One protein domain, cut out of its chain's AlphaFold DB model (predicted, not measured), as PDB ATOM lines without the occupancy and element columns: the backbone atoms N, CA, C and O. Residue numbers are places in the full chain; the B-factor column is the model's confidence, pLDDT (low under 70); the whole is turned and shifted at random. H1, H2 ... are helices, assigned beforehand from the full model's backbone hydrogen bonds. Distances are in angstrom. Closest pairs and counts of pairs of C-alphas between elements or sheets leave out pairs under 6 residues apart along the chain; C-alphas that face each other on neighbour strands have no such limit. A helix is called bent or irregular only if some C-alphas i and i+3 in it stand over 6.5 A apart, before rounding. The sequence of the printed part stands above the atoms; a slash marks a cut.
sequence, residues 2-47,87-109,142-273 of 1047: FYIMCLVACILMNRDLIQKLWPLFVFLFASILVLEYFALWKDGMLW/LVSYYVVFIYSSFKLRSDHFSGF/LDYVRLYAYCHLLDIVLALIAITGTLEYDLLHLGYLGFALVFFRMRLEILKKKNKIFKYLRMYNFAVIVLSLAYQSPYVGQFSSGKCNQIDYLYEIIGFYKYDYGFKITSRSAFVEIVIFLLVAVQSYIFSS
ATOM      1  N   PHE A   2      21.072  -0.689  47.784       75.25
ATOM      2  CA  PHE A   2      21.477  -0.723  49.201       75.25
ATOM      3  C   PHE A   2      22.993  -0.933  49.408       75.25
ATOM      4  O   PHE A   2      23.628  -0.168  50.129       75.25
ATOM      5  N   TYR A   3      23.601  -1.889  48.694       76.88
ATOM      6  CA  TYR A   3      25.056  -2.105  48.712       76.88
ATOM      7  C   TYR A   3      25.857  -0.875  48.257       76.88
ATOM      8  O   TYR A   3      26.904  -0.581  48.826       76.88
ATOM      9  N   ILE A   4      25.337  -0.114  47.288       73.75
ATOM     10  CA  ILE A   4      25.955   1.132  46.816       73.75
ATOM     11  C   ILE A   4      25.897   2.184  47.922       73.75
ATOM     12  O   ILE A   4      26.914   2.795  48.216       73.75
ATOM     13  N   MET A   5      24.755   2.347  48.596       74.25
ATOM     14  CA  MET A   5      24.616   3.270  49.731       74.25
ATOM     15  C   MET A   5      25.511   2.884  50.915       74.25
ATOM     16  O   MET A   5      26.095   3.757  51.555       74.25
ATOM     17  N   CYS A   6      25.693   1.586  51.173       75.69
ATOM     18  CA  CYS A   6      26.674   1.112  52.151       75.69
ATOM     19  C   CYS A   6      28.104   1.487  51.731       75.69
ATOM     20  O   CYS A   6      28.899   1.922  52.561       75.69
ATOM     21  N   LEU A   7      28.420   1.381  50.439       73.44
ATOM     22  CA  LEU A   7      29.721   1.755  49.885       73.44
ATOM     23  C   LEU A   7      29.948   3.281  49.936       73.44
ATOM     24  O   LEU A   7      31.029   3.706  50.343       73.44
ATOM     25  N   VAL A   8      28.919   4.101  49.658       71.06
ATOM     26  CA  VAL A   8      28.917   5.569  49.875       71.06
ATOM     27  C   VAL A   8      29.291   5.876  51.324       71.06
ATOM     28  O   VAL A   8      30.201   6.665  51.585       71.06
ATOM     29  N   ALA A   9      28.593   5.244  52.273       73.19
ATOM     30  CA  ALA A   9      28.818   5.450  53.697       73.19
ATOM     31  C   ALA A   9      30.250   5.057  54.089       73.19
ATOM     32  O   ALA A   9      30.906   5.786  54.827       73.19
ATOM     33  N   CYS A  10      30.784   3.972  53.522       71.00
ATOM     34  CA  CYS A  10      32.153   3.530  53.785       71.00
ATOM     35  C   CYS A  10      33.235   4.479  53.235       71.00
ATOM     36  O   CYS A  10      34.342   4.506  53.769       71.00
ATOM     37  N   ILE A  11      32.948   5.252  52.183       68.00
ATOM     38  CA  ILE A  11      33.909   6.194  51.581       68.00
ATOM     39  C   ILE A  11      33.827   7.585  52.218       68.00
ATOM     40  O   ILE A  11      34.855   8.250  52.384       68.00
ATOM     41  N   LEU A  12      32.620   8.050  52.549       69.06
ATOM     42  CA  LEU A  12      32.401   9.392  53.090       69.06
ATOM     43  C   LEU A  12      32.623   9.477  54.602       69.06
ATOM     44  O   LEU A  12      33.018  10.538  55.089       69.06
ATOM     45  N   MET A  13      32.358   8.398  55.341       72.62
ATOM     46  CA  MET A  13      32.403   8.414  56.801       72.62
ATOM     47  C   MET A  13      33.786   8.040  57.341       72.62
ATOM     48  O   MET A  13      34.542   7.278  56.742       72.62
ATOM     49  N   ASN A  14      34.119   8.579  58.514       72.69
ATOM     50  CA  ASN A  14      35.346   8.218  59.219       72.69
ATOM     51  C   ASN A  14      35.287   6.764  59.706       72.69
ATOM     52  O   ASN A  14      34.219   6.258  60.059       72.69
ATOM     53  N   ARG A  15      36.456   6.117  59.801       76.06
ATOM     54  CA  ARG A  15      36.597   4.723  60.250       76.06
ATOM     55  C   ARG A  15      35.900   4.454  61.589       76.06
ATOM     56  O   ARG A  15      35.260   3.418  61.722       76.06
ATOM     57  N   ASP A  16      35.953   5.395  62.527       75.75
ATOM     58  CA  ASP A  16      35.343   5.246  63.857       75.75
ATOM     59  C   ASP A  16      33.811   5.195  63.799       75.75
ATOM     60  O   ASP A  16      33.167   4.476  64.563       75.75
ATOM     61  N   LEU A  17      33.211   5.944  62.871       79.44
ATOM     62  CA  LEU A  17      31.769   5.904  62.635       79.44
ATOM     63  C   LEU A  17      31.378   4.621  61.904       79.44
ATOM     64  O   LEU A  17      30.380   3.998  62.256       79.44
ATOM     65  N   ILE A  18      32.192   4.191  60.935       81.44
ATOM     66  CA  ILE A  18      31.977   2.936  60.207       81.44
ATOM     67  C   ILE A  18      32.041   1.750  61.167       81.44
ATOM     68  O   ILE A  18      31.163   0.902  61.115       81.44
ATOM     69  N   GLN A  19      33.011   1.705  62.082       81.31
ATOM     70  CA  GLN A  19      33.137   0.619  63.056       81.31
ATOM     71  C   GLN A  19      31.900   0.507  63.958       81.31
ATOM     72  O   GLN A  19      31.447  -0.599  64.240       81.31
ATOM     73  N   LYS A  20      31.313   1.641  64.361       83.81
ATOM     74  CA  LYS A  20      30.063   1.669  65.140       83.81
ATOM     75  C   LYS A  20      28.850   1.197  64.332       83.81
ATOM     76  O   LYS A  20      27.966   0.558  64.890       83.81
ATOM     77  N   LEU A  21      28.804   1.503  63.035       85.25
ATOM     78  CA  LEU A  21      27.703   1.137  62.134       85.25
ATOM     79  C   LEU A  21      27.868  -0.254  61.492       85.25
ATOM     80  O   LEU A  21      26.904  -0.806  60.967       85.25
ATOM     81  N   TRP A  22      29.059  -0.853  61.554       87.50
ATOM     82  CA  TRP A  22      29.371  -2.123  60.894       87.50
ATOM     83  C   TRP A  22      28.497  -3.309  61.340       87.50
ATOM     84  O   TRP A  22      28.054  -4.056  60.466       87.50
ATOM     85  N   PRO A  23      28.163  -3.489  62.638       89.06
ATOM     86  CA  PRO A  23      27.244  -4.549  63.062       89.06
ATOM     87  C   PRO A  23      25.864  -4.434  62.399       89.06
ATOM     88  O   PRO A  23      25.269  -5.441  62.017       89.06
ATOM     89  N   LEU A  24      25.382  -3.201  62.207       87.62
ATOM     90  CA  LEU A  24      24.116  -2.921  61.533       87.62
ATOM     91  C   LEU A  24      24.190  -3.268  60.039       87.62
ATOM     92  O   LEU A  24      23.244  -3.843  59.508       87.62
ATOM     93  N   PHE A  25      25.322  -3.021  59.372       87.38
ATOM     94  CA  PHE A  25      25.524  -3.477  57.992       87.38
ATOM     95  C   PHE A  25      25.531  -5.002  57.868       87.38
ATOM     96  O   PHE A  25      24.860  -5.529  56.985       87.38
ATOM     97  N   VAL A  26      26.216  -5.722  58.763       89.38
ATOM     98  CA  VAL A  26      26.237  -7.199  58.752       89.38
ATOM     99  C   VAL A  26      24.830  -7.773  58.936       89.38
ATOM    100  O   VAL A  26      24.436  -8.681  58.204       89.38
ATOM    101  N   PHE A  27      24.045  -7.211  59.862       89.69
ATOM    102  CA  PHE A  27      22.649  -7.607  60.065       89.69
ATOM    103  C   PHE A  27      21.785  -7.362  58.818       89.69
ATOM    104  O   PHE A  27      20.995  -8.224  58.425       89.69
ATOM    105  N   LEU A  28      21.954  -6.212  58.160       88.38
ATOM    106  CA  LEU A  28      21.218  -5.889  56.938       88.38
ATOM    107  C   LEU A  28      21.624  -6.792  55.765       88.38
ATOM    108  O   LEU A  28      20.748  -7.252  55.039       88.38
ATOM    109  N   PHE A  29      22.909  -7.126  55.610       89.31
ATOM    110  CA  PHE A  29      23.358  -8.081  54.588       89.31
ATOM    111  C   PHE A  29      22.806  -9.492  54.823       89.31
ATOM    112  O   PHE A  29      22.376 -10.133  53.867       89.31
ATOM    113  N   ALA A  30      22.756  -9.954  56.076       89.25
ATOM    114  CA  ALA A  30      22.115 -11.224  56.423       89.25
ATOM    115  C   ALA A  30      20.615 -11.207  56.095       89.25
ATOM    116  O   ALA A  30      20.090 -12.155  55.518       89.25
ATOM    117  N   SER A  31      19.937 -10.104  56.426       88.88
ATOM    118  CA  SER A  31      18.506  -9.934  56.161       88.88
ATOM    119  C   SER A  31      18.204  -9.959  54.660       88.88
ATOM    120  O   SER A  31      17.272 -10.636  54.243       88.88
ATOM    121  N   ILE A  32      19.017  -9.286  53.839       85.12
ATOM    122  CA  ILE A  32      18.875  -9.285  52.373       85.12
ATOM    123  C   ILE A  32      19.079 -10.690  51.799       85.12
ATOM    124  O   ILE A  32      18.259 -11.134  51.002       85.12
ATOM    125  N   LEU A  33      20.109 -11.417  52.249       86.25
ATOM    126  CA  LEU A  33      20.365 -12.796  51.816       86.25
ATOM    127  C   LEU A  33      19.155 -13.708  52.082       86.25
ATOM    128  O   LEU A  33      18.765 -14.492  51.221       86.25
ATOM    129  N   VAL A  34      18.552 -13.598  53.270       86.75
ATOM    130  CA  VAL A  34      17.376 -14.393  53.654       86.75
ATOM    131  C   VAL A  34      16.143 -13.992  52.841       86.75
ATOM    132  O   VAL A  34      15.396 -14.865  52.404       86.75
ATOM    133  N   LEU A  35      15.935 -12.693  52.610       84.50
ATOM    134  CA  LEU A  35      14.809 -12.186  51.822       84.50
ATOM    135  C   LEU A  35      14.881 -12.632  50.357       84.50
ATOM    136  O   LEU A  35      13.874 -13.078  49.814       84.50
ATOM    137  N   GLU A  36      16.057 -12.574  49.732       80.62
ATOM    138  CA  GLU A  36      16.233 -13.045  48.354       80.62
ATOM    139  C   GLU A  36      16.173 -14.573  48.240       80.62
ATOM    140  O   GLU A  36      15.604 -15.097  47.284       80.62
ATOM    141  N   TYR A  37      16.684 -15.305  49.238       83.94
ATOM    142  CA  TYR A  37      16.500 -16.757  49.307       83.94
ATOM    143  C   TYR A  37      15.012 -17.129  49.378       83.94
ATOM    144  O   TYR A  37      14.559 -18.054  48.703       83.94
ATOM    145  N   PHE A  38      14.233 -16.376  50.158       82.56
ATOM    146  CA  PHE A  38      12.787 -16.557  50.246       82.56
ATOM    147  C   PHE A  38      12.065 -16.167  48.947       82.56
ATOM    148  O   PHE A  38      11.101 -16.832  48.572       82.56
ATOM    149  N   ALA A  39      12.530 -15.135  48.233       76.25
ATOM    150  CA  ALA A  39      12.000 -14.760  46.920       76.25
ATOM    151  C   ALA A  39      12.201 -15.886  45.886       76.25
ATOM    152  O   ALA A  39      11.230 -16.312  45.263       76.25
ATOM    153  N   LEU A  40      13.410 -16.460  45.810       74.81
ATOM    154  CA  LEU A  40      13.720 -17.639  44.984       74.81
ATOM    155  C   LEU A  40      12.836 -18.846  45.337       74.81
ATOM    156  O   LEU A  40      12.337 -19.548  44.457       74.81
ATOM    157  N   TRP A  41      12.625 -19.093  46.634       76.25
ATOM    158  CA  TRP A  41      11.760 -20.175  47.108       76.25
ATOM    159  C   TRP A  41      10.295 -19.971  46.696       76.25
ATOM    160  O   TRP A  41       9.622 -20.914  46.279       76.25
ATOM    161  N   LYS A  42       9.797 -18.733  46.794       69.50
ATOM    162  CA  LYS A  42       8.420 -18.364  46.448       69.50
ATOM    163  C   LYS A  42       8.140 -18.520  44.950       69.50
ATOM    164  O   LYS A  42       7.090 -19.059  44.605       69.50
ATOM    165  N   ASP A  43       9.071 -18.117  44.087       61.22
ATOM    166  CA  ASP A  43       8.953 -18.315  42.635       61.22
ATOM    167  C   ASP A  43       9.020 -19.806  42.260       61.22
ATOM    168  O   ASP A  43       8.237 -20.276  41.433       61.22
ATOM    169  N   GLY A  44       9.856 -20.592  42.952       58.69
ATOM    170  CA  GLY A  44       9.876 -22.055  42.821       58.69
ATOM    171  C   GLY A  44       8.560 -22.736  43.227       58.69
ATOM    172  O   GLY A  44       8.207 -23.780  42.679       58.69
ATOM    173  N   MET A  45       7.799 -22.136  44.146       52.28
ATOM    174  CA  MET A  45       6.504 -22.651  44.604       52.28
ATOM    175  C   MET A  45       5.340 -22.250  43.681       52.28
ATOM    176  O   MET A  45       4.370 -22.999  43.570       52.28
ATOM    177  N   LEU A  46       5.452 -21.125  42.962       47.84
ATOM    178  CA  LEU A  46       4.467 -20.687  41.961       47.84
ATOM    179  C   LEU A  46       4.440 -21.597  40.716       47.84
ATOM    180  O   LEU A  46       3.417 -21.696  40.044       47.84
ATOM    181  N   TRP A  47       5.534 -22.319  40.441       45.78
ATOM    182  CA  TRP A  47       5.633 -23.282  39.333       45.78
ATOM    183  C   TRP A  47       4.706 -24.504  39.493       45.78
ATOM    184  O   TRP A  47       4.366 -25.162  38.513       45.78
ATOM    185  N   LEU A  87      23.048 -15.509  44.724       78.50
ATOM    186  CA  LEU A  87      23.037 -15.824  46.150       78.50
ATOM    187  C   LEU A  87      24.455 -16.108  46.677       78.50
ATOM    188  O   LEU A  87      24.788 -15.753  47.807       78.50
ATOM    189  N   VAL A  88      25.317 -16.696  45.839       82.31
ATOM    190  CA  VAL A  88      26.720 -16.972  46.178       82.31
ATOM    191  C   VAL A  88      27.506 -15.674  46.371       82.31
ATOM    192  O   VAL A  88      28.277 -15.576  47.323       82.31
ATOM    193  N   SER A  89      27.311 -14.657  45.523       79.00
ATOM    194  CA  SER A  89      28.026 -13.381  45.670       79.00
ATOM    195  C   SER A  89      27.578 -12.627  46.926       79.00
ATOM    196  O   SER A  89      28.426 -12.142  47.677       79.00
ATOM    197  N   TYR A  90      26.277 -12.610  47.233       84.31
ATOM    198  CA  TYR A  90      25.766 -12.022  48.475       84.31
ATOM    199  C   TYR A  90      26.229 -12.776  49.720       84.31
ATOM    200  O   TYR A  90      26.606 -12.149  50.713       84.31
ATOM    201  N   TYR A  91      26.288 -14.107  49.655       87.38
ATOM    202  CA  TYR A  91      26.837 -14.930  50.728       87.38
ATOM    203  C   TYR A  91      28.322 -14.634  50.973       87.38
ATOM    204  O   TYR A  91      28.747 -14.478  52.118       87.38
ATOM    205  N   VAL A  92      29.112 -14.473  49.906       87.25
ATOM    206  CA  VAL A  92      30.525 -14.080  49.998       87.25
ATOM    207  C   VAL A  92      30.673 -12.698  50.648       87.25
ATOM    208  O   VAL A  92      31.480 -12.544  51.567       87.25
ATOM    209  N   VAL A  93      29.866 -11.706  50.249       87.31
ATOM    210  CA  VAL A  93      29.858 -10.372  50.883       87.31
ATOM    211  C   VAL A  93      29.499 -10.468  52.369       87.31
ATOM    212  O   VAL A  93      30.168  -9.857  53.206       87.31
ATOM    213  N   PHE A  94      28.498 -11.279  52.721       89.94
ATOM    214  CA  PHE A  94      28.113 -11.521  54.109       89.94
ATOM    215  C   PHE A  94      29.259 -12.147  54.925       89.94
ATOM    216  O   PHE A  94      29.591 -11.632  55.997       89.94
ATOM    217  N   ILE A  95      29.934 -13.178  54.404       92.56
ATOM    218  CA  ILE A  95      31.096 -13.797  55.059       92.56
ATOM    219  C   ILE A  95      32.219 -12.779  55.278       92.56
ATOM    220  O   ILE A  95      32.716 -12.649  56.398       92.56
ATOM    221  N   TYR A  96      32.612 -12.025  54.245       90.06
ATOM    222  CA  TYR A  96      33.682 -11.031  54.378       90.06
ATOM    223  C   TYR A  96      33.315  -9.923  55.369       90.06
ATOM    224  O   TYR A  96      34.152  -9.522  56.179       90.06
ATOM    225  N   SER A  97      32.059  -9.466  55.366       89.00
ATOM    226  CA  SER A  97      31.576  -8.478  56.336       89.00
ATOM    227  C   SER A  97      31.597  -9.014  57.775       89.00
ATOM    228  O   SER A  97      31.978  -8.284  58.693       89.00
ATOM    229  N   SER A  98      31.307 -10.305  57.961       90.12
ATOM    230  CA  SER A  98      31.358 -11.000  59.253       90.12
ATOM    231  C   SER A  98      32.794 -11.187  59.747       90.12
ATOM    232  O   SER A  98      33.094 -10.919  60.912       90.12
ATOM    233  N   PHE A  99      33.724 -11.568  58.862       89.88
ATOM    234  CA  PHE A  99      35.150 -11.614  59.198       89.88
ATOM    235  C   PHE A  99      35.697 -10.234  59.552       89.88
ATOM    236  O   PHE A  99      36.468 -10.105  60.506       89.88
ATOM    237  N   LYS A 100      35.261  -9.190  58.840       87.50
ATOM    238  CA  LYS A 100      35.623  -7.809  59.151       87.50
ATOM    239  C   LYS A 100      35.101  -7.380  60.526       87.50
ATOM    240  O   LYS A 100      35.884  -6.854  61.311       87.50
ATOM    241  N   LEU A 101      33.840  -7.683  60.851       87.06
ATOM    242  CA  LEU A 101      33.253  -7.417  62.170       87.06
ATOM    243  C   LEU A 101      34.045  -8.109  63.284       87.06
ATOM    244  O   LEU A 101      34.386  -7.492  64.291       87.06
ATOM    245  N   ARG A 102      34.400  -9.382  63.075       85.50
ATOM    246  CA  ARG A 102      35.237 -10.142  64.008       85.50
ATOM    247  C   ARG A 102      36.610  -9.487  64.184       85.50
ATOM    248  O   ARG A 102      37.066  -9.329  65.313       85.50
ATOM    249  N   SER A 103      37.251  -9.069  63.091       82.56
ATOM    250  CA  SER A 103      38.535  -8.358  63.130       82.56
ATOM    251  C   SER A 103      38.449  -7.021  63.873       82.56
ATOM    252  O   SER A 103      39.396  -6.655  64.567       82.56
ATOM    253  N   ASP A 104      37.347  -6.283  63.741       78.31
ATOM    254  CA  ASP A 104      37.169  -5.000  64.425       78.31
ATOM    255  C   ASP A 104      36.916  -5.182  65.925       78.31
ATOM    256  O   ASP A 104      37.448  -4.414  66.726       78.31
ATOM    257  N   HIS A 105      36.220  -6.244  66.337       72.75
ATOM    258  CA  HIS A 105      36.130  -6.621  67.752       72.75
ATOM    259  C   HIS A 105      37.481  -7.061  68.337       72.75
ATOM    260  O   HIS A 105      37.791  -6.716  69.477       72.75
ATOM    261  N   PHE A 106      38.326  -7.747  67.558       62.34
ATOM    262  CA  PHE A 106      39.691  -8.079  67.985       62.34
ATOM    263  C   PHE A 106      40.564  -6.837  68.222       62.34
ATOM    264  O   PHE A 106      41.442  -6.875  69.081       62.34
ATOM    265  N   SER A 107      40.307  -5.719  67.533       53.75
ATOM    266  CA  SER A 107      41.023  -4.461  67.797       53.75
ATOM    267  C   SER A 107      40.724  -3.871  69.182       53.75
ATOM    268  O   SER A 107      41.601  -3.243  69.762       53.75
ATOM    269  N   GLY A 108      39.557  -4.163  69.773       52.72
ATOM    270  CA  GLY A 108      39.247  -3.817  71.167       52.72
ATOM    271  C   GLY A 108      40.019  -4.653  72.197       52.72
ATOM    272  O   GLY A 108      40.270  -4.186  73.301       52.72
ATOM    273  N   PHE A 109      40.472  -5.857  71.826       47.62
ATOM    274  CA  PHE A 109      41.396  -6.672  72.634       47.62
ATOM    275  C   PHE A 109      42.872  -6.249  72.472       47.62
ATOM    276  O   PHE A 109      43.713  -6.641  73.281       47.62
ATOM    277  N   LEU A 142      65.768  -6.358  52.977       80.81
ATOM    278  CA  LEU A 142      64.308  -6.292  53.007       80.81
ATOM    279  C   LEU A 142      63.803  -4.901  53.424       80.81
ATOM    280  O   LEU A 142      62.789  -4.449  52.897       80.81
ATOM    281  N   ASP A 143      64.528  -4.190  54.293       82.56
ATOM    282  CA  ASP A 143      64.211  -2.805  54.665       82.56
ATOM    283  C   ASP A 143      64.402  -1.840  53.493       82.56
ATOM    284  O   ASP A 143      63.553  -0.973  53.271       82.56
ATOM    285  N   TYR A 144      65.450  -2.036  52.690       82.25
ATOM    286  CA  TYR A 144      65.654  -1.277  51.455       82.25
ATOM    287  C   TYR A 144      64.551  -1.549  50.429       82.25
ATOM    288  O   TYR A 144      63.991  -0.604  49.871       82.25
ATOM    289  N   VAL A 145      64.175  -2.816  50.220       85.06
ATOM    290  CA  VAL A 145      63.055  -3.183  49.334       85.06
ATOM    291  C   VAL A 145      61.740  -2.590  49.844       85.06
ATOM    292  O   VAL A 145      60.954  -2.067  49.055       85.06
ATOM    293  N   ARG A 146      61.509  -2.614  51.160       84.00
ATOM    294  CA  ARG A 146      60.332  -2.024  51.811       84.00
ATOM    295  C   ARG A 146      60.274  -0.510  51.594       84.00
ATOM    296  O   ARG A 146      59.236  -0.009  51.167       84.00
ATOM    297  N   LEU A 147      61.369   0.215  51.837       83.94
ATOM    298  CA  LEU A 147      61.457   1.656  51.580       83.94
ATOM    299  C   LEU A 147      61.221   1.967  50.099       83.94
ATOM    300  O   LEU A 147      60.412   2.835  49.774       83.94
ATOM    301  N   TYR A 148      61.879   1.228  49.206       84.56
ATOM    302  CA  TYR A 148      61.732   1.386  47.763       84.56
ATOM    303  C   TYR A 148      60.280   1.167  47.319       84.56
ATOM    304  O   TYR A 148      59.726   1.983  46.579       84.56
ATOM    305  N   ALA A 149      59.626   0.122  47.833       84.81
ATOM    306  CA  ALA A 149      58.216  -0.138  47.579       84.81
ATOM    307  C   ALA A 149      57.339   1.034  48.046       84.81
ATOM    308  O   ALA A 149      56.536   1.528  47.262       84.81
ATOM    309  N   TYR A 150      57.519   1.557  49.264       86.12
ATOM    310  CA  TYR A 150      56.743   2.716  49.730       86.12
ATOM    311  C   TYR A 150      56.992   3.988  48.907       86.12
ATOM    312  O   TYR A 150      56.058   4.760  48.679       86.12
ATOM    313  N   CYS A 151      58.222   4.201  48.439       83.69
ATOM    314  CA  CYS A 151      58.584   5.349  47.613       83.69
ATOM    315  C   CYS A 151      57.983   5.283  46.202       83.69
ATOM    316  O   CYS A 151      57.560   6.320  45.691       83.69
ATOM    317  N   HIS A 152      57.944   4.102  45.576       87.62
ATOM    318  CA  HIS A 152      57.606   3.940  44.153       87.62
ATOM    319  C   HIS A 152      56.255   3.275  43.876       87.62
ATOM    320  O   HIS A 152      55.799   3.281  42.734       87.62
ATOM    321  N   LEU A 153      55.559   2.746  44.887       89.44
ATOM    322  CA  LEU A 153      54.254   2.113  44.680       89.44
ATOM    323  C   LEU A 153      53.222   3.076  44.089       89.44
ATOM    324  O   LEU A 153      52.436   2.664  43.240       89.44
ATOM    325  N   LEU A 154      53.253   4.356  44.481       89.75
ATOM    326  CA  LEU A 154      52.384   5.372  43.882       89.75
ATOM    327  C   LEU A 154      52.583   5.437  42.362       89.75
ATOM    328  O   LEU A 154      51.604   5.483  41.624       89.75
ATOM    329  N   ASP A 155      53.833   5.400  41.900       89.50
ATOM    330  CA  ASP A 155      54.170   5.490  40.479       89.50
ATOM    331  C   ASP A 155      53.655   4.257  39.716       89.50
ATOM    332  O   ASP A 155      53.069   4.387  38.641       89.50
ATOM    333  N   ILE A 156      53.789   3.067  40.315       90.12
ATOM    334  CA  ILE A 156      53.257   1.808  39.768       90.12
ATOM    335  C   ILE A 156      51.726   1.858  39.688       90.12
ATOM    336  O   ILE A 156      51.148   1.520  38.657       90.12
ATOM    337  N   VAL A 157      51.058   2.314  40.752       92.19
ATOM    338  CA  VAL A 157      49.594   2.442  40.798       92.19
ATOM    339  C   VAL A 157      49.103   3.417  39.729       92.19
ATOM    340  O   VAL A 157      48.176   3.089  38.993       92.19
ATOM    341  N   LEU A 158      49.734   4.584  39.585       91.19
ATOM    342  CA  LEU A 158      49.369   5.562  38.558       91.19
ATOM    343  C   LEU A 158      49.611   5.032  37.138       91.19
ATOM    344  O   LEU A 158      48.783   5.266  36.258       91.19
ATOM    345  N   ALA A 159      50.690   4.274  36.912       89.06
ATOM    346  CA  ALA A 159      50.962   3.645  35.621       89.06
ATOM    347  C   ALA A 159      49.894   2.600  35.275       89.06
ATOM    348  O   ALA A 159      49.379   2.587  34.158       89.06
ATOM    349  N   LEU A 160      49.507   1.765  36.242       89.62
ATOM    350  CA  LEU A 160      48.437   0.786  36.062       89.62
ATOM    351  C   LEU A 160      47.084   1.457  35.806       89.62
ATOM    352  O   LEU A 160      46.345   0.991  34.943       89.62
ATOM    353  N   ILE A 161      46.771   2.568  36.481       91.25
ATOM    354  CA  ILE A 161      45.551   3.352  36.224       91.25
ATOM    355  C   ILE A 161      45.572   3.949  34.810       91.25
ATOM    356  O   ILE A 161      44.564   3.885  34.114       91.25
ATOM    357  N   ALA A 162      46.712   4.468  34.346       88.69
ATOM    358  CA  ALA A 162      46.845   4.968  32.977       88.69
ATOM    359  C   ALA A 162      46.682   3.848  31.933       88.69
ATOM    360  O   ALA A 162      45.949   4.014  30.964       88.69
ATOM    361  N   ILE A 163      47.314   2.686  32.142       86.31
ATOM    362  CA  ILE A 163      47.210   1.531  31.234       86.31
ATOM    363  C   ILE A 163      45.767   1.021  31.191       86.31
ATOM    364  O   ILE A 163      45.189   0.904  30.113       86.31
ATOM    365  N   THR A 164      45.163   0.759  32.350       86.38
ATOM    366  CA  THR A 164      43.785   0.251  32.439       86.38
ATOM    367  C   THR A 164      42.766   1.255  31.903       86.38
ATOM    368  O   THR A 164      41.889   0.866  31.137       86.38
ATOM    369  N   GLY A 165      42.943   2.549  32.180       84.00
ATOM    370  CA  GLY A 165      42.117   3.632  31.641       84.00
ATOM    371  C   GLY A 165      42.234   3.839  30.126       84.00
ATOM    372  O   GLY A 165      41.433   4.563  29.553       84.00
ATOM    373  N   THR A 166      43.189   3.195  29.450       82.88
ATOM    374  CA  THR A 166      43.303   3.227  27.977       82.88
ATOM    375  C   THR A 166      42.809   1.955  27.294       82.88
ATOM    376  O   THR A 166      42.901   1.828  26.071       82.88
ATOM    377  N   LEU A 167      42.295   0.990  28.064       81.25
ATOM    378  CA  LEU A 167      41.718  -0.227  27.503       81.25
ATOM    379  C   LEU A 167      40.366   0.036  26.839       81.25
ATOM    380  O   LEU A 167      40.036  -0.682  25.898       81.25
ATOM    381  N   GLU A 168      39.613   1.028  27.297       79.75
ATOM    382  CA  GLU A 168      38.368   1.490  26.671       79.75
ATOM    383  C   GLU A 168      38.545   2.918  26.156       79.75
ATOM    384  O   GLU A 168      39.503   3.587  26.550       79.75
ATOM    385  N   TYR A 169      37.681   3.358  25.238       80.44
ATOM    386  CA  TYR A 169      37.795   4.647  24.544       80.44
ATOM    387  C   TYR A 169      36.561   5.506  24.803       80.44
ATOM    388  O   TYR A 169      35.744   5.706  23.906       80.44
ATOM    389  N   ASP A 170      36.454   6.032  26.022       85.12
ATOM    390  CA  ASP A 170      35.284   6.795  26.465       85.12
ATOM    391  C   ASP A 170      35.684   7.997  27.323       85.12
ATOM    392  O   ASP A 170      36.802   8.086  27.837       85.12
ATOM    393  N   LEU A 171      34.749   8.922  27.533       87.06
ATOM    394  CA  LEU A 171      34.981  10.136  28.313       87.06
ATOM    395  C   LEU A 171      35.273   9.850  29.800       87.06
ATOM    396  O   LEU A 171      36.109  10.523  30.408       87.06
ATOM    397  N   LEU A 172      34.618   8.851  30.404       88.19
ATOM    398  CA  LEU A 172      34.874   8.465  31.801       88.19
ATOM    399  C   LEU A 172      36.293   7.894  31.971       88.19
ATOM    400  O   LEU A 172      36.996   8.224  32.934       88.19
ATOM    401  N   HIS A 173      36.749   7.102  31.001       87.81
ATOM    402  CA  HIS A 173      38.090   6.523  30.977       87.81
ATOM    403  C   HIS A 173      39.182   7.558  30.646       87.81
ATOM    404  O   HIS A 173      40.239   7.561  31.286       87.81
ATOM    405  N   LEU A 174      38.878   8.543  29.787       89.19
ATOM    406  CA  LEU A 174      39.702   9.742  29.579       89.19
ATOM    407  C   LEU A 174      39.980  10.476  30.898       89.19
ATOM    408  O   LEU A 174      41.097  10.946  31.120       89.19
ATOM    409  N   GLY A 175      38.990  10.558  31.792       90.75
ATOM    410  CA  GLY A 175      39.173  11.164  33.108       90.75
ATOM    411  C   GLY A 175      40.222  10.440  33.957       90.75
ATOM    412  O   GLY A 175      41.059  11.103  34.567       90.75
ATOM    413  N   TYR A 176      40.260   9.100  33.947       91.56
ATOM    414  CA  TYR A 176      41.304   8.337  34.651       91.56
ATOM    415  C   TYR A 176      42.698   8.586  34.071       91.56
ATOM    416  O   TYR A 176      43.642   8.789  34.836       91.56
ATOM    417  N   LEU A 177      42.822   8.631  32.741       90.25
ATOM    418  CA  LEU A 177      44.076   8.977  32.071       90.25
ATOM    419  C   LEU A 177      44.534  10.396  32.449       90.25
ATOM    420  O   LEU A 177      45.694  10.597  32.806       90.25
ATOM    421  N   GLY A 178      43.617  11.368  32.446       90.94
ATOM    422  CA  GLY A 178      43.889  12.744  32.863       90.94
ATOM    423  C   GLY A 178      44.346  12.846  34.321       90.94
ATOM    424  O   GLY A 178      45.360  13.484  34.604       90.94
ATOM    425  N   PHE A 179      43.654  12.174  35.250       92.06
ATOM    426  CA  PHE A 179      44.071  12.121  36.653       92.06
ATOM    427  C   PHE A 179      45.443  11.467  36.823       92.06
ATOM    428  O   PHE A 179      46.254  11.986  37.587       92.06
ATOM    429  N   ALA A 180      45.723  10.369  36.115       91.38
ATOM    430  CA  ALA A 180      47.011   9.690  36.192       91.38
ATOM    431  C   ALA A 180      48.162  10.612  35.756       91.38
ATOM    432  O   ALA A 180      49.141  10.748  36.488       91.38
ATOM    433  N   LEU A 181      48.017  11.308  34.621       90.06
ATOM    434  CA  LEU A 181      49.017  12.260  34.123       90.06
ATOM    435  C   LEU A 181      49.236  13.427  35.102       90.06
ATOM    436  O   LEU A 181      50.360  13.681  35.533       90.06
ATOM    437  N   VAL A 182      48.163  14.079  35.560       89.31
ATOM    438  CA  VAL A 182      48.277  15.189  36.524       89.31
ATOM    439  C   VAL A 182      48.898  14.726  37.847       89.31
ATOM    440  O   VAL A 182      49.688  15.454  38.451       89.31
ATOM    441  N   PHE A 183      48.580  13.516  38.310       90.44
ATOM    442  CA  PHE A 183      49.123  12.982  39.559       90.44
ATOM    443  C   PHE A 183      50.592  12.580  39.431       90.44
ATOM    444  O   PHE A 183      51.339  12.783  40.386       90.44
ATOM    445  N   PHE A 184      51.037  12.105  38.263       88.69
ATOM    446  CA  PHE A 184      52.463  11.935  37.979       88.69
ATOM    447  C   PHE A 184      53.210  13.270  38.098       88.69
ATOM    448  O   PHE A 184      54.240  13.332  38.768       88.69
ATOM    449  N   ARG A 185      52.656  14.362  37.553       86.19
ATOM    450  CA  ARG A 185      53.238  15.707  37.699       86.19
ATOM    451  C   ARG A 185      53.277  16.189  39.152       86.19
ATOM    452  O   ARG A 185      54.265  16.771  39.588       86.19
ATOM    453  N   MET A 186      52.217  15.936  39.921       83.31
ATOM    454  CA  MET A 186      52.097  16.352  41.327       83.31
ATOM    455  C   MET A 186      52.628  15.317  42.334       83.31
ATOM    456  O   MET A 186      52.357  15.433  43.533       83.31
ATOM    457  N   ARG A 187      53.394  14.316  41.884       85.50
ATOM    458  CA  ARG A 187      53.845  13.159  42.679       85.50
ATOM    459  C   ARG A 187      54.338  13.536  44.074       85.50
ATOM    460  O   ARG A 187      53.890  12.978  45.073       85.50
ATOM    461  N   LEU A 188      55.253  14.498  44.152       79.19
ATOM    462  CA  LEU A 188      55.859  14.899  45.417       79.19
ATOM    463  C   LEU A 188      54.852  15.553  46.375       79.19
ATOM    464  O   LEU A 188      54.877  15.289  47.576       79.19
ATOM    465  N   GLU A 189      53.953  16.389  45.858       82.44
ATOM    466  CA  GLU A 189      52.907  17.014  46.669       82.44
ATOM    467  C   GLU A 189      51.912  15.983  47.201       82.44
ATOM    468  O   GLU A 189      51.424  16.125  48.324       82.44
ATOM    469  N   ILE A 190      51.636  14.931  46.424       86.19
ATOM    470  CA  ILE A 190      50.776  13.820  46.839       86.19
ATOM    471  C   ILE A 190      51.449  13.013  47.946       86.19
ATOM    472  O   ILE A 190      50.796  12.724  48.944       86.19
ATOM    473  N   LEU A 191      52.743  12.704  47.832       84.25
ATOM    474  CA  LEU A 191      53.473  12.008  48.899       84.25
ATOM    475  C   LEU A 191      53.480  12.831  50.205       84.25
ATOM    476  O   LEU A 191      53.310  12.260  51.280       84.25
ATOM    477  N   LYS A 192      53.555  14.170  50.116       83.38
ATOM    478  CA  LYS A 192      53.477  15.080  51.279       83.38
ATOM    479  C   LYS A 192      52.062  15.207  51.865       83.38
ATOM    480  O   LYS A 192      51.871  15.098  53.074       83.38
ATOM    481  N   LYS A 193      51.041  15.457  51.032       84.06
ATOM    482  CA  LYS A 193      49.649  15.720  51.474       84.06
ATOM    483  C   LYS A 193      48.773  14.459  51.575       84.06
ATOM    484  O   LYS A 193      47.659  14.539  52.105       84.06
ATOM    485  N   LYS A 194      49.261  13.303  51.118       87.56
ATOM    486  CA  LYS A 194      48.668  11.963  51.267       87.56
ATOM    487  C   LYS A 194      47.212  11.915  50.781       87.56
ATOM    488  O   LYS A 194      46.870  12.373  49.687       87.56
ATOM    489  N   ASN A 195      46.311  11.424  51.632       84.19
ATOM    490  CA  ASN A 195      44.884  11.287  51.347       84.19
ATOM    491  C   ASN A 195      44.127  12.619  51.180       84.19
ATOM    492  O   ASN A 195      42.985  12.580  50.725       84.19
ATOM    493  N   LYS A 196      44.719  13.790  51.478       84.06
ATOM    494  CA  LYS A 196      44.054  15.088  51.233       84.06
ATOM    495  C   LYS A 196      43.859  15.356  49.739       84.06
ATOM    496  O   LYS A 196      42.784  15.792  49.348       84.06
ATOM    497  N   ILE A 197      44.874  15.067  48.917       87.50
ATOM    498  CA  ILE A 197      44.774  15.167  47.450       87.50
ATOM    499  C   ILE A 197      44.180  13.876  46.879       87.50
ATOM    500  O   ILE A 197      43.265  13.912  46.061       87.50
ATOM    501  N   PHE A 198      44.643  12.717  47.352       88.19
ATOM    502  CA  PHE A 198      44.242  11.428  46.782       88.19
ATOM    503  C   PHE A 198      42.740  11.107  46.962       88.19
ATOM    504  O   PHE A 198      42.181  10.281  46.240       88.19
ATOM    505  N   LYS A 199      42.035  11.799  47.876       86.44
ATOM    506  CA  LYS A 199      40.569  11.722  48.007       86.44
ATOM    507  C   LYS A 199      39.835  12.094  46.712       86.44
ATOM    508  O   LYS A 199      38.806  11.482  46.450       86.44
ATOM    509  N   TYR A 200      40.340  13.024  45.901       89.25
ATOM    510  CA  TYR A 200      39.655  13.427  44.665       89.25
ATOM    511  C   TYR A 200      39.561  12.284  43.649       89.25
ATOM    512  O   TYR A 200      38.486  12.049  43.108       89.25
ATOM    513  N   LEU A 201      40.635  11.505  43.472       89.56
ATOM    514  CA  LEU A 201      40.626  10.329  42.596       89.56
ATOM    515  C   LEU A 201      39.698   9.225  43.124       89.56
ATOM    516  O   LEU A 201      38.986   8.601  42.345       89.56
ATOM    517  N   ARG A 202      39.642   9.029  44.451       87.44
ATOM    518  CA  ARG A 202      38.672   8.114  45.084       87.44
ATOM    519  C   ARG A 202      37.230   8.532  44.830       87.44
ATOM    520  O   ARG A 202      36.410   7.693  44.482       87.44
ATOM    521  N   MET A 203      36.929   9.818  44.998       86.38
ATOM    522  CA  MET A 203      35.593  10.359  44.740       86.38
ATOM    523  C   MET A 203      35.218  10.242  43.263       86.38
ATOM    524  O   MET A 203      34.076   9.908  42.971       86.38
ATOM    525  N   TYR A 204      36.169  10.469  42.352       90.38
ATOM    526  CA  TYR A 204      35.956  10.279  40.921       90.38
ATOM    527  C   TYR A 204      35.648   8.816  40.589       90.38
ATOM    528  O   TYR A 204      34.597   8.542  40.023       90.38
ATOM    529  N   ASN A 205      36.499   7.874  41.012       88.75
ATOM    530  CA  ASN A 205      36.276   6.446  40.771       88.75
ATOM    531  C   ASN A 205      34.934   5.969  41.342       88.75
ATOM    532  O   ASN A 205      34.182   5.263  40.678       88.75
ATOM    533  N   PHE A 206      34.599   6.431  42.544       84.25
ATOM    534  CA  PHE A 206      33.312   6.147  43.155       84.25
ATOM    535  C   PHE A 206      32.136   6.717  42.348       84.25
ATOM    536  O   PHE A 206      31.165   6.007  42.105       84.25
ATOM    537  N   ALA A 207      32.220   7.978  41.916       85.69
ATOM    538  CA  ALA A 207      31.184   8.605  41.102       85.69
ATOM    539  C   ALA A 207      30.981   7.857  39.778       85.69
ATOM    540  O   ALA A 207      29.836   7.621  39.406       85.69
ATOM    541  N   VAL A 208      32.064   7.431  39.121       86.06
ATOM    542  CA  VAL A 208      32.011   6.605  37.905       86.06
ATOM    543  C   VAL A 208      31.245   5.310  38.180       86.06
ATOM    544  O   VAL A 208      30.224   5.090  37.545       86.06
ATOM    545  N   ILE A 209      31.628   4.529  39.200       82.69
ATOM    546  CA  ILE A 209      30.948   3.265  39.546       82.69
ATOM    547  C   ILE A 209      29.457   3.489  39.851       82.69
ATOM    548  O   ILE A 209      28.601   2.734  39.392       82.69
ATOM    549  N   VAL A 210      29.112   4.527  40.623       81.44
ATOM    550  CA  VAL A 210      27.709   4.834  40.951       81.44
ATOM    551  C   VAL A 210      26.918   5.209  39.709       81.44
ATOM    552  O   VAL A 210      25.795   4.735  39.552       81.44
ATOM    553  N   LEU A 211      27.478   6.052  38.843       81.31
ATOM    554  CA  LEU A 211      26.822   6.472  37.612       81.31
ATOM    555  C   LEU A 211      26.670   5.288  36.644       81.31
ATOM    556  O   LEU A 211      25.580   5.103  36.106       81.31
ATOM    557  N   SER A 212      27.690   4.434  36.507       79.00
ATOM    558  CA  SER A 212      27.651   3.197  35.715       79.00
ATOM    559  C   SER A 212      26.569   2.236  36.222       79.00
ATOM    560  O   SER A 212      25.808   1.679  35.429       79.00
ATOM    561  N   LEU A 213      26.422   2.085  37.546       77.38
ATOM    562  CA  LEU A 213      25.371   1.265  38.166       77.38
ATOM    563  C   LEU A 213      23.976   1.903  38.082       77.38
ATOM    564  O   LEU A 213      22.985   1.191  37.929       77.38
ATOM    565  N   ALA A 214      23.872   3.231  38.171       77.62
ATOM    566  CA  ALA A 214      22.612   3.955  38.000       77.62
ATOM    567  C   ALA A 214      22.114   3.881  36.548       77.62
ATOM    568  O   ALA A 214      20.909   3.757  36.319       77.62
ATOM    569  N   TYR A 215      23.031   3.878  35.578       77.00
ATOM    570  CA  TYR A 215      22.722   3.668  34.164       77.00
ATOM    571  C   TYR A 215      22.212   2.252  33.865       77.00
ATOM    572  O   TYR A 215      21.418   2.069  32.943       77.00
ATOM    573  N   GLN A 216      22.567   1.258  34.693       74.50
ATOM    574  CA  GLN A 216      21.913  -0.052  34.635       74.50
ATOM    575  C   GLN A 216      20.446   0.012  35.064       74.50
ATOM    576  O   GLN A 216      19.761  -0.986  34.973       74.50
ATOM    577  N   SER A 217      19.907   1.105  35.598       72.88
ATOM    578  CA  SER A 217      18.501   1.080  36.003       72.88
ATOM    579  C   SER A 217      17.559   0.968  34.787       72.88
ATOM    580  O   SER A 217      17.805   1.597  33.755       72.88
ATOM    581  N   PRO A 218      16.446   0.213  34.890       66.31
ATOM    582  CA  PRO A 218      15.484   0.062  33.793       66.31
ATOM    583  C   PRO A 218      14.772   1.380  33.448       66.31
ATOM    584  O   PRO A 218      14.204   1.513  32.369       66.31
ATOM    585  N   TYR A 219      14.829   2.364  34.352       69.19
ATOM    586  CA  TYR A 219      14.292   3.716  34.180       69.19
ATOM    587  C   TYR A 219      15.018   4.521  33.096       69.19
ATOM    588  O   TYR A 219      14.447   5.459  32.541       69.19
ATOM    589  N   VAL A 220      16.261   4.155  32.775       66.50
ATOM    590  CA  VAL A 220      16.999   4.699  31.635       66.50
ATOM    591  C   VAL A 220      16.748   3.741  30.473       66.50
ATOM    592  O   VAL A 220      17.225   2.612  30.499       66.50
ATOM    593  N   GLY A 221      15.924   4.128  29.494       56.12
ATOM    594  CA  GLY A 221      15.431   3.236  28.431       56.12
ATOM    595  C   GLY A 221      16.532   2.549  27.608       56.12
ATOM    596  O   GLY A 221      17.668   3.011  27.538       56.12
ATOM    597  N   GLN A 222      16.233   1.387  27.019       54.50
ATOM    598  CA  GLN A 222      17.085   0.761  26.001       54.50
ATOM    599  C   GLN A 222      16.592   1.227  24.636       54.50
ATOM    600  O   GLN A 222      15.552   0.782  24.157       54.50
ATOM    601  N   PHE A 223      17.306   2.178  24.056       48.59
ATOM    602  CA  PHE A 223      17.033   2.658  22.716       48.59
ATOM    603  C   PHE A 223      17.860   1.812  21.744       48.59
ATOM    604  O   PHE A 223      19.031   1.504  21.967       48.59
ATOM    605  N   SER A 224      17.167   1.251  20.763       41.78
ATOM    606  CA  SER A 224      17.688   0.247  19.846       41.78
ATOM    607  C   SER A 224      18.684   0.852  18.861       41.78
ATOM    608  O   SER A 224      18.351   1.830  18.199       41.78
ATOM    609  N   SER A 225      19.822   0.169  18.694       41.75
ATOM    610  CA  SER A 225      20.777   0.256  17.578       41.75
ATOM    611  C   SER A 225      20.162   0.825  16.288       41.75
ATOM    612  O   SER A 225      19.507   0.121  15.515       41.75
ATOM    613  N   GLY A 226      20.363   2.124  16.078       36.50
ATOM    614  CA  GLY A 226      19.883   2.875  14.927       36.50
ATOM    615  C   GLY A 226      20.927   3.902  14.494       36.50
ATOM    616  O   GLY A 226      21.461   4.641  15.311       36.50
ATOM    617  N   LYS A 227      21.237   3.906  13.192       41.62
ATOM    618  CA  LYS A 227      22.246   4.728  12.492       41.62
ATOM    619  C   LYS A 227      22.425   6.149  13.061       41.62
ATOM    620  O   LYS A 227      21.443   6.875  13.089       41.62
ATOM    621  N   CYS A 228      23.681   6.528  13.351       45.97
ATOM    622  CA  CYS A 228      24.345   7.851  13.510       45.97
ATOM    623  C   CYS A 228      23.607   9.106  14.039       45.97
ATOM    624  O   CYS A 228      24.269  10.107  14.283       45.97
ATOM    625  N   ASN A 229      22.292   9.109  14.233       47.03
ATOM    626  CA  ASN A 229      21.492  10.290  14.535       47.03
ATOM    627  C   ASN A 229      20.437   9.971  15.605       47.03
ATOM    628  O   ASN A 229      19.251  10.041  15.313       47.03
ATOM    629  N   GLN A 230      20.842   9.642  16.836       52.22
ATOM    630  CA  GLN A 230      20.115  10.036  18.054       52.22
ATOM    631  C   GLN A 230      20.926   9.699  19.320       52.22
ATOM    632  O   GLN A 230      21.899   8.957  19.265       52.22
ATOM    633  N   ILE A 231      20.491  10.296  20.433       53.53
ATOM    634  CA  ILE A 231      20.937  10.310  21.846       53.53
ATOM    635  C   ILE A 231      21.754   9.100  22.371       53.53
ATOM    636  O   ILE A 231      22.556   9.276  23.285       53.53
ATOM    637  N   ASP A 232      21.622   7.915  21.784       53.41
ATOM    638  CA  ASP A 232      22.312   6.670  22.161       53.41
ATOM    639  C   ASP A 232      23.836   6.769  22.000       53.41
ATOM    640  O   ASP A 232      24.594   6.309  22.853       53.41
ATOM    641  N   TYR A 233      24.282   7.498  20.972       60.94
ATOM    642  CA  TYR A 233      25.690   7.813  20.715       60.94
ATOM    643  C   TYR A 233      26.340   8.603  21.863       60.94
ATOM    644  O   TYR A 233      27.510   8.410  22.185       60.94
ATOM    645  N   LEU A 234      25.577   9.490  22.512       67.88
ATOM    646  CA  LEU A 234      26.107  10.339  23.577       67.88
ATOM    647  C   LEU A 234      26.492   9.501  24.802       67.88
ATOM    648  O   LEU A 234      27.525   9.760  25.411       67.88
ATOM    649  N   TYR A 235      25.695   8.487  25.144       72.50
ATOM    650  CA  TYR A 235      25.966   7.625  26.296       72.50
ATOM    651  C   TYR A 235      27.133   6.662  26.044       72.50
ATOM    652  O   TYR A 235      27.948   6.479  26.947       72.50
ATOM    653  N   GLU A 236      27.275   6.134  24.824       71.81
ATOM    654  CA  GLU A 236      28.437   5.319  24.436       71.81
ATOM    655  C   GLU A 236      29.739   6.136  24.424       71.81
ATOM    656  O   GLU A 236      30.733   5.683  24.982       71.81
ATOM    657  N   ILE A 237      29.734   7.381  23.920       76.50
ATOM    658  CA  ILE A 237      30.902   8.281  24.027       76.50
ATOM    659  C   ILE A 237      31.242   8.594  25.482       76.50
ATOM    660  O   ILE A 237      32.418   8.686  25.846       76.50
ATOM    661  N   ILE A 238      30.223   8.846  26.312       81.00
ATOM    662  CA  ILE A 238      30.451   9.124  27.728       81.00
ATOM    663  C   ILE A 238      31.092   7.892  28.388       81.00
ATOM    664  O   ILE A 238      32.019   8.060  29.176       81.00
ATOM    665  N   GLY A 239      30.690   6.679  27.997       75.69
ATOM    666  CA  GLY A 239      31.214   5.406  28.509       75.69
ATOM    667  C   GLY A 239      30.212   4.641  29.365       75.69
ATOM    668  O   GLY A 239      30.596   3.841  30.214       75.69
ATOM    669  N   PHE A 240      28.920   4.913  29.192       77.81
ATOM    670  CA  PHE A 240      27.856   4.211  29.892       77.81
ATOM    671  C   PHE A 240      27.377   3.012  29.073       77.81
ATOM    672  O   PHE A 240      26.633   3.149  28.102       77.81
ATOM    673  N   TYR A 241      27.776   1.818  29.507       71.12
ATOM    674  CA  TYR A 241      27.416   0.553  28.869       71.12
ATOM    675  C   TYR A 241      26.351  -0.180  29.674       71.12
ATOM    676  O   TYR A 241      26.455  -0.270  30.893       71.12
ATOM    677  N   LYS A 242      25.341  -0.752  29.010       69.38
ATOM    678  CA  LYS A 242      24.420  -1.703  29.652       69.38
ATOM    679  C   LYS A 242      25.020  -3.101  29.607       69.38
ATOM    680  O   LYS A 242      25.415  -3.562  28.537       69.38
ATOM    681  N   TYR A 243      25.089  -3.766  30.755       66.12
ATOM    682  CA  TYR A 243      25.585  -5.137  30.831       66.12
ATOM    683  C   TYR A 243      24.443  -6.126  30.593       66.12
ATOM    684  O   TYR A 243      23.317  -5.908  31.041       66.12
ATOM    685  N   ASP A 244      24.737  -7.235  29.913       57.81
ATOM    686  CA  ASP A 244      23.820  -8.373  29.893       57.81
ATOM    687  C   ASP A 244      23.592  -8.875  31.329       57.81
ATOM    688  O   ASP A 244      24.501  -8.847  32.161       57.81
ATOM    689  N   TYR A 245      22.373  -9.329  31.631       50.09
ATOM    690  CA  TYR A 245      21.989  -9.796  32.963       50.09
ATOM    691  C   TYR A 245      22.935 -10.889  33.486       50.09
ATOM    692  O   TYR A 245      23.207 -11.885  32.810       50.09
ATOM    693  N   GLY A 246      23.395 -10.718  34.727       52.47
ATOM    694  CA  GLY A 246      24.443 -11.539  35.327       52.47
ATOM    695  C   GLY A 246      25.806 -10.857  35.240       52.47
ATOM    696  O   GLY A 246      26.214 -10.400  34.179       52.47
ATOM    697  N   PHE A 247      26.537 -10.794  36.357       48.28
ATOM    698  CA  PHE A 247      27.875 -10.198  36.426       48.28
ATOM    699  C   PHE A 247      28.889 -11.082  35.674       48.28
ATOM    700  O   PHE A 247      29.712 -11.779  36.267       48.28
ATOM    701  N   LYS A 248      28.815 -11.116  34.342       51.72
ATOM    702  CA  LYS A 248      29.865 -11.692  33.511       51.72
ATOM    703  C   LYS A 248      31.038 -10.716  33.545       51.72
ATOM    704  O   LYS A 248      31.059  -9.712  32.835       51.72
ATOM    705  N   ILE A 249      32.035 -11.061  34.360       52.44
ATOM    706  CA  ILE A 249      33.342 -10.384  34.500       52.44
ATOM    707  C   ILE A 249      34.065 -10.235  33.138       52.44
ATOM    708  O   ILE A 249      35.045  -9.513  33.018       52.44
ATOM    709  N   THR A 250      33.562 -10.879  32.078       46.25
ATOM    710  CA  THR A 250      34.043 -10.745  30.699       46.25
ATOM    711  C   THR A 250      33.686  -9.412  30.036       46.25
ATOM    712  O   THR A 250      34.214  -9.128  28.963       46.25
ATOM    713  N   SER A 251      32.795  -8.597  30.616       58.56
ATOM    714  CA  SER A 251      32.591  -7.227  30.135       58.56
ATOM    715  C   SER A 251      33.811  -6.377  30.505       58.56
ATOM    716  O   SER A 251      34.120  -6.154  31.675       58.56
ATOM    717  N   ARG A 252      34.543  -5.948  29.473       65.69
ATOM    718  CA  ARG A 252      35.834  -5.248  29.578       65.69
ATOM    719  C   ARG A 252      35.770  -4.007  30.486       65.69
ATOM    720  O   ARG A 252      36.742  -3.742  31.186       65.69
ATOM    721  N   SER A 253      34.607  -3.361  30.565       69.94
ATOM    722  CA  SER A 253      34.389  -2.099  31.278       69.94
ATOM    723  C   SER A 253      34.329  -2.244  32.799       69.94
ATOM    724  O   SER A 253      35.116  -1.636  33.523       69.94
ATOM    725  N   ALA A 254      33.480  -3.145  33.308       73.94
ATOM    726  CA  ALA A 254      33.340  -3.360  34.751       73.94
ATOM    727  C   ALA A 254      34.635  -3.898  35.385       73.94
ATOM    728  O   ALA A 254      34.972  -3.571  36.524       73.94
ATOM    729  N   PHE A 255      35.389  -4.712  34.637       79.19
ATOM    730  CA  PHE A 255      36.692  -5.203  35.079       79.19
ATOM    731  C   PHE A 255      37.693  -4.058  35.297       79.19
ATOM    732  O   PHE A 255      38.373  -4.033  36.323       79.19
ATOM    733  N   VAL A 256      37.755  -3.089  34.376       83.06
ATOM    734  CA  VAL A 256      38.637  -1.914  34.489       83.06
ATOM    735  C   VAL A 256      38.284  -1.087  35.725       83.06
ATOM    736  O   VAL A 256      39.170  -0.778  36.524       83.06
ATOM    737  N   GLU A 257      36.998  -0.798  35.942       84.50
ATOM    738  CA  GLU A 257      36.537  -0.032  37.107       84.50
ATOM    739  C   GLU A 257      36.898  -0.716  38.442       84.50
ATOM    740  O   GLU A 257      37.389  -0.051  39.362       84.50
ATOM    741  N   ILE A 258      36.722  -2.044  38.541       84.81
ATOM    742  CA  ILE A 258      37.061  -2.831  39.741       84.81
ATOM    743  C   ILE A 258      38.570  -2.838  39.999       84.81
ATOM    744  O   ILE A 258      39.002  -2.666  41.144       84.81
ATOM    745  N   VAL A 259      39.382  -3.039  38.958       88.38
ATOM    746  CA  VAL A 259      40.845  -3.044  39.093       88.38
ATOM    747  C   VAL A 259      41.333  -1.678  39.579       88.38
ATOM    748  O   VAL A 259      42.116  -1.618  40.529       88.38
ATOM    749  N   ILE A 260      40.830  -0.581  39.005       89.44
ATOM    750  CA  ILE A 260      41.174   0.777  39.450       89.44
ATOM    751  C   ILE A 260      40.727   0.998  40.902       89.44
ATOM    752  O   ILE A 260      41.508   1.516  41.702       89.44
ATOM    753  N   PHE A 261      39.520   0.561  41.278       89.44
ATOM    754  CA  PHE A 261      39.037   0.663  42.658       89.44
ATOM    755  C   PHE A 261      39.976  -0.045  43.648       89.44
ATOM    756  O   PHE A 261      40.343   0.535  44.673       89.44
ATOM    757  N   LEU A 262      40.426  -1.263  43.326       89.62
ATOM    758  CA  LEU A 262      41.356  -2.027  44.160       89.62
ATOM    759  C   LEU A 262      42.712  -1.323  44.293       89.62
ATOM    760  O   LEU A 262      43.216  -1.168  45.406       89.62
ATOM    761  N   LEU A 263      43.283  -0.847  43.184       91.62
ATOM    762  CA  LEU A 263      44.569  -0.143  43.180       91.62
ATOM    763  C   LEU A 263      44.522   1.140  44.021       91.62
ATOM    764  O   LEU A 263      45.402   1.394  44.848       91.62
ATOM    765  N   VAL A 264      43.461   1.933  43.859       90.88
ATOM    766  CA  VAL A 264      43.254   3.170  44.617       90.88
ATOM    767  C   VAL A 264      43.022   2.868  46.108       90.88
ATOM    768  O   VAL A 264      43.537   3.585  46.970       90.88
ATOM    769  N   ALA A 265      42.302   1.796  46.446       87.44
ATOM    770  CA  ALA A 265      42.097   1.382  47.834       87.44
ATOM    771  C   ALA A 265      43.413   0.964  48.517       87.44
ATOM    772  O   ALA A 265      43.698   1.430  49.626       87.44
ATOM    773  N   VAL A 266      44.244   0.158  47.841       88.81
ATOM    774  CA  VAL A 266      45.567  -0.268  48.337       88.81
ATOM    775  C   VAL A 266      46.467   0.941  48.598       88.81
ATOM    776  O   VAL A 266      47.039   1.067  49.684       88.81
ATOM    777  N   GLN A 267      46.533   1.887  47.658       90.94
ATOM    778  CA  GLN A 267      47.352   3.089  47.821       90.94
ATOM    779  C   GLN A 267      46.868   3.972  48.983       90.94
ATOM    780  O   GLN A 267      47.670   4.486  49.766       90.94
ATOM    781  N   SER A 268      45.550   4.133  49.140       88.69
ATOM    782  CA  SER A 268      44.974   4.943  50.221       88.69
ATOM    783  C   SER A 268      45.206   4.335  51.609       88.69
ATOM    784  O   SER A 268      45.417   5.074  52.581       88.69
ATOM    785  N   TYR A 269      45.207   3.000  51.700       86.69
ATOM    786  CA  TYR A 269      45.581   2.276  52.913       86.69
ATOM    787  C   TYR A 269      47.040   2.549  53.293       86.69
ATOM    788  O   TYR A 269      47.324   2.897  54.438       86.69
ATOM    789  N   ILE A 270      47.950   2.497  52.320       87.25
ATOM    790  CA  ILE A 270      49.382   2.735  52.538       87.25
ATOM    791  C   ILE A 270      49.656   4.169  52.989       87.25
ATOM    792  O   ILE A 270      50.395   4.374  53.950       87.25
ATOM    793  N   PHE A 271      48.972   5.157  52.408       87.81
ATOM    794  CA  PHE A 271      49.031   6.548  52.871       87.81
ATOM    795  C   PHE A 271      48.498   6.776  54.289       87.81
ATOM    796  O   PHE A 271      48.775   7.820  54.875       87.81
ATOM    797  N   SER A 272      47.724   5.833  54.827       84.19
ATOM    798  CA  SER A 272      47.214   5.880  56.203       84.19
ATOM    799  C   SER A 272      48.080   5.075  57.179       84.19
ATOM    800  O   SER A 272      47.772   5.036  58.370       84.19
ATOM    801  N   SER A 273      49.124   4.394  56.696       84.12
ATOM    802  CA  SER A 273      50.017   3.594  57.534       84.12
ATOM    803  C   SER A 273      51.026   4.477  58.275       84.12
ATOM    804  O   SER A 273      51.556   5.431  57.711       84.12
TER     805      SER A 273
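What this domain is: This is residues 2 to 47, 87 to 109 and 142 to 273 of the 1047 residues of the protein "Piezo_RRas_bdg domain-containing protein" of Hordeum vulgare subsp. vulgare (UniProt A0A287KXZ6). Four helices or arms, H4b, H5, H7 and H9, make an up-and-down bundle, each running against the one before it in the chain; next to it the long H2 and H3 run side by side, with the short H1 between H2 and H7. H6 makes the corner between H5 and H7, H8 packs on the first residues of H5, and residues 41 to 47 and 142 to 149 stick out. The printed part has 201 residues with nine named helices, H1 to H9 in chain order, and no named strand: its class is all helix. The whole is only just loose, close to compact, with a radius of gyration of the C-alphas of 20.2 A, and flat, spanning 65 by 59 by 28 A.

How they stand to each other: Begin at H1, residues 2 to 12, which forms a hairpin with H2, residues 15 to 46; they only just touch, with 3 pairs of C-alphas within 8 A, the closest being Cys 10 and Ile 18 at 6.5 A. H2 is irregular, C-alphas 20 and 23 being 7.1 A apart, with a kink of 46 degrees near residue 22. H3, residues 87 to 109, touches H2, closest at the C-alphas of Phe 29 and Phe 94, 5.9 A, at a shallow tilt of 26 degrees, opposite ways. Next look at H4, residues 142 to 164, assigned as one helix by its hydrogen bonds but bent: C-alphas 151 and 154 are 7.2 A apart, and its arms H4a, to 151, and H4b, from 154, stand at a steep tilt of 59 degrees. H4b and H5, residues 171 to 185, form a hairpin, closest at the C-alphas of Ala 162 and Leu 177, 5.0 A. H6, residues 187 to 193, is about perpendicular to H5, at 85 degrees. H7, residues 195 to 215, is close to H1 but not clearly touching, the C-alphas of Ile 4 and Val 210 being 7.2 A apart. H8, residues 232 to 238, only just touches H5, with 3 pairs of C-alphas within 8 A, the closest being Leu 171 and Ile 238 at 4.7 A. H9, residues 252 to 271, touches H7, closest at the C-alphas of Asn 195 and Ser 268, 6.4 A, and H4b, closest at those of Thr 164 and Val 256, 5.9 A. Every O i to N i+4 pair is within hydrogen-bond range in H1, H4a, H4b, H6, H8 and H9; H2 has 26 of 28, H3 17 of 19, H5 10 of 11 and H7 15 of 17.

Where its parts are: Find C-alpha 2 at (21.477, -0.723, 49.201), where H1 begins. H2 spans 44.9 A from first to last C-alpha, H3 33.5 A, H5 21.3 A, H7 29.1 A and H9 29.3 A, ending at C-alpha 271, (49.031, 6.548, 52.871).

The domain as a whole: The C-alphas farthest apart, of Trp 47 and Tyr 144, are 65.1 A apart. Residues 48 to 86 and 110 to 141 are not printed; the C-alphas across these cuts are 20.1 A and 30.2 A apart. The links from H7 to H8 and from H8 to H9 are long. Look for pLDDT under 70 at residues 11 to 12, 42 to 47, 106 to 109, 218 to 234 and 242 to 253.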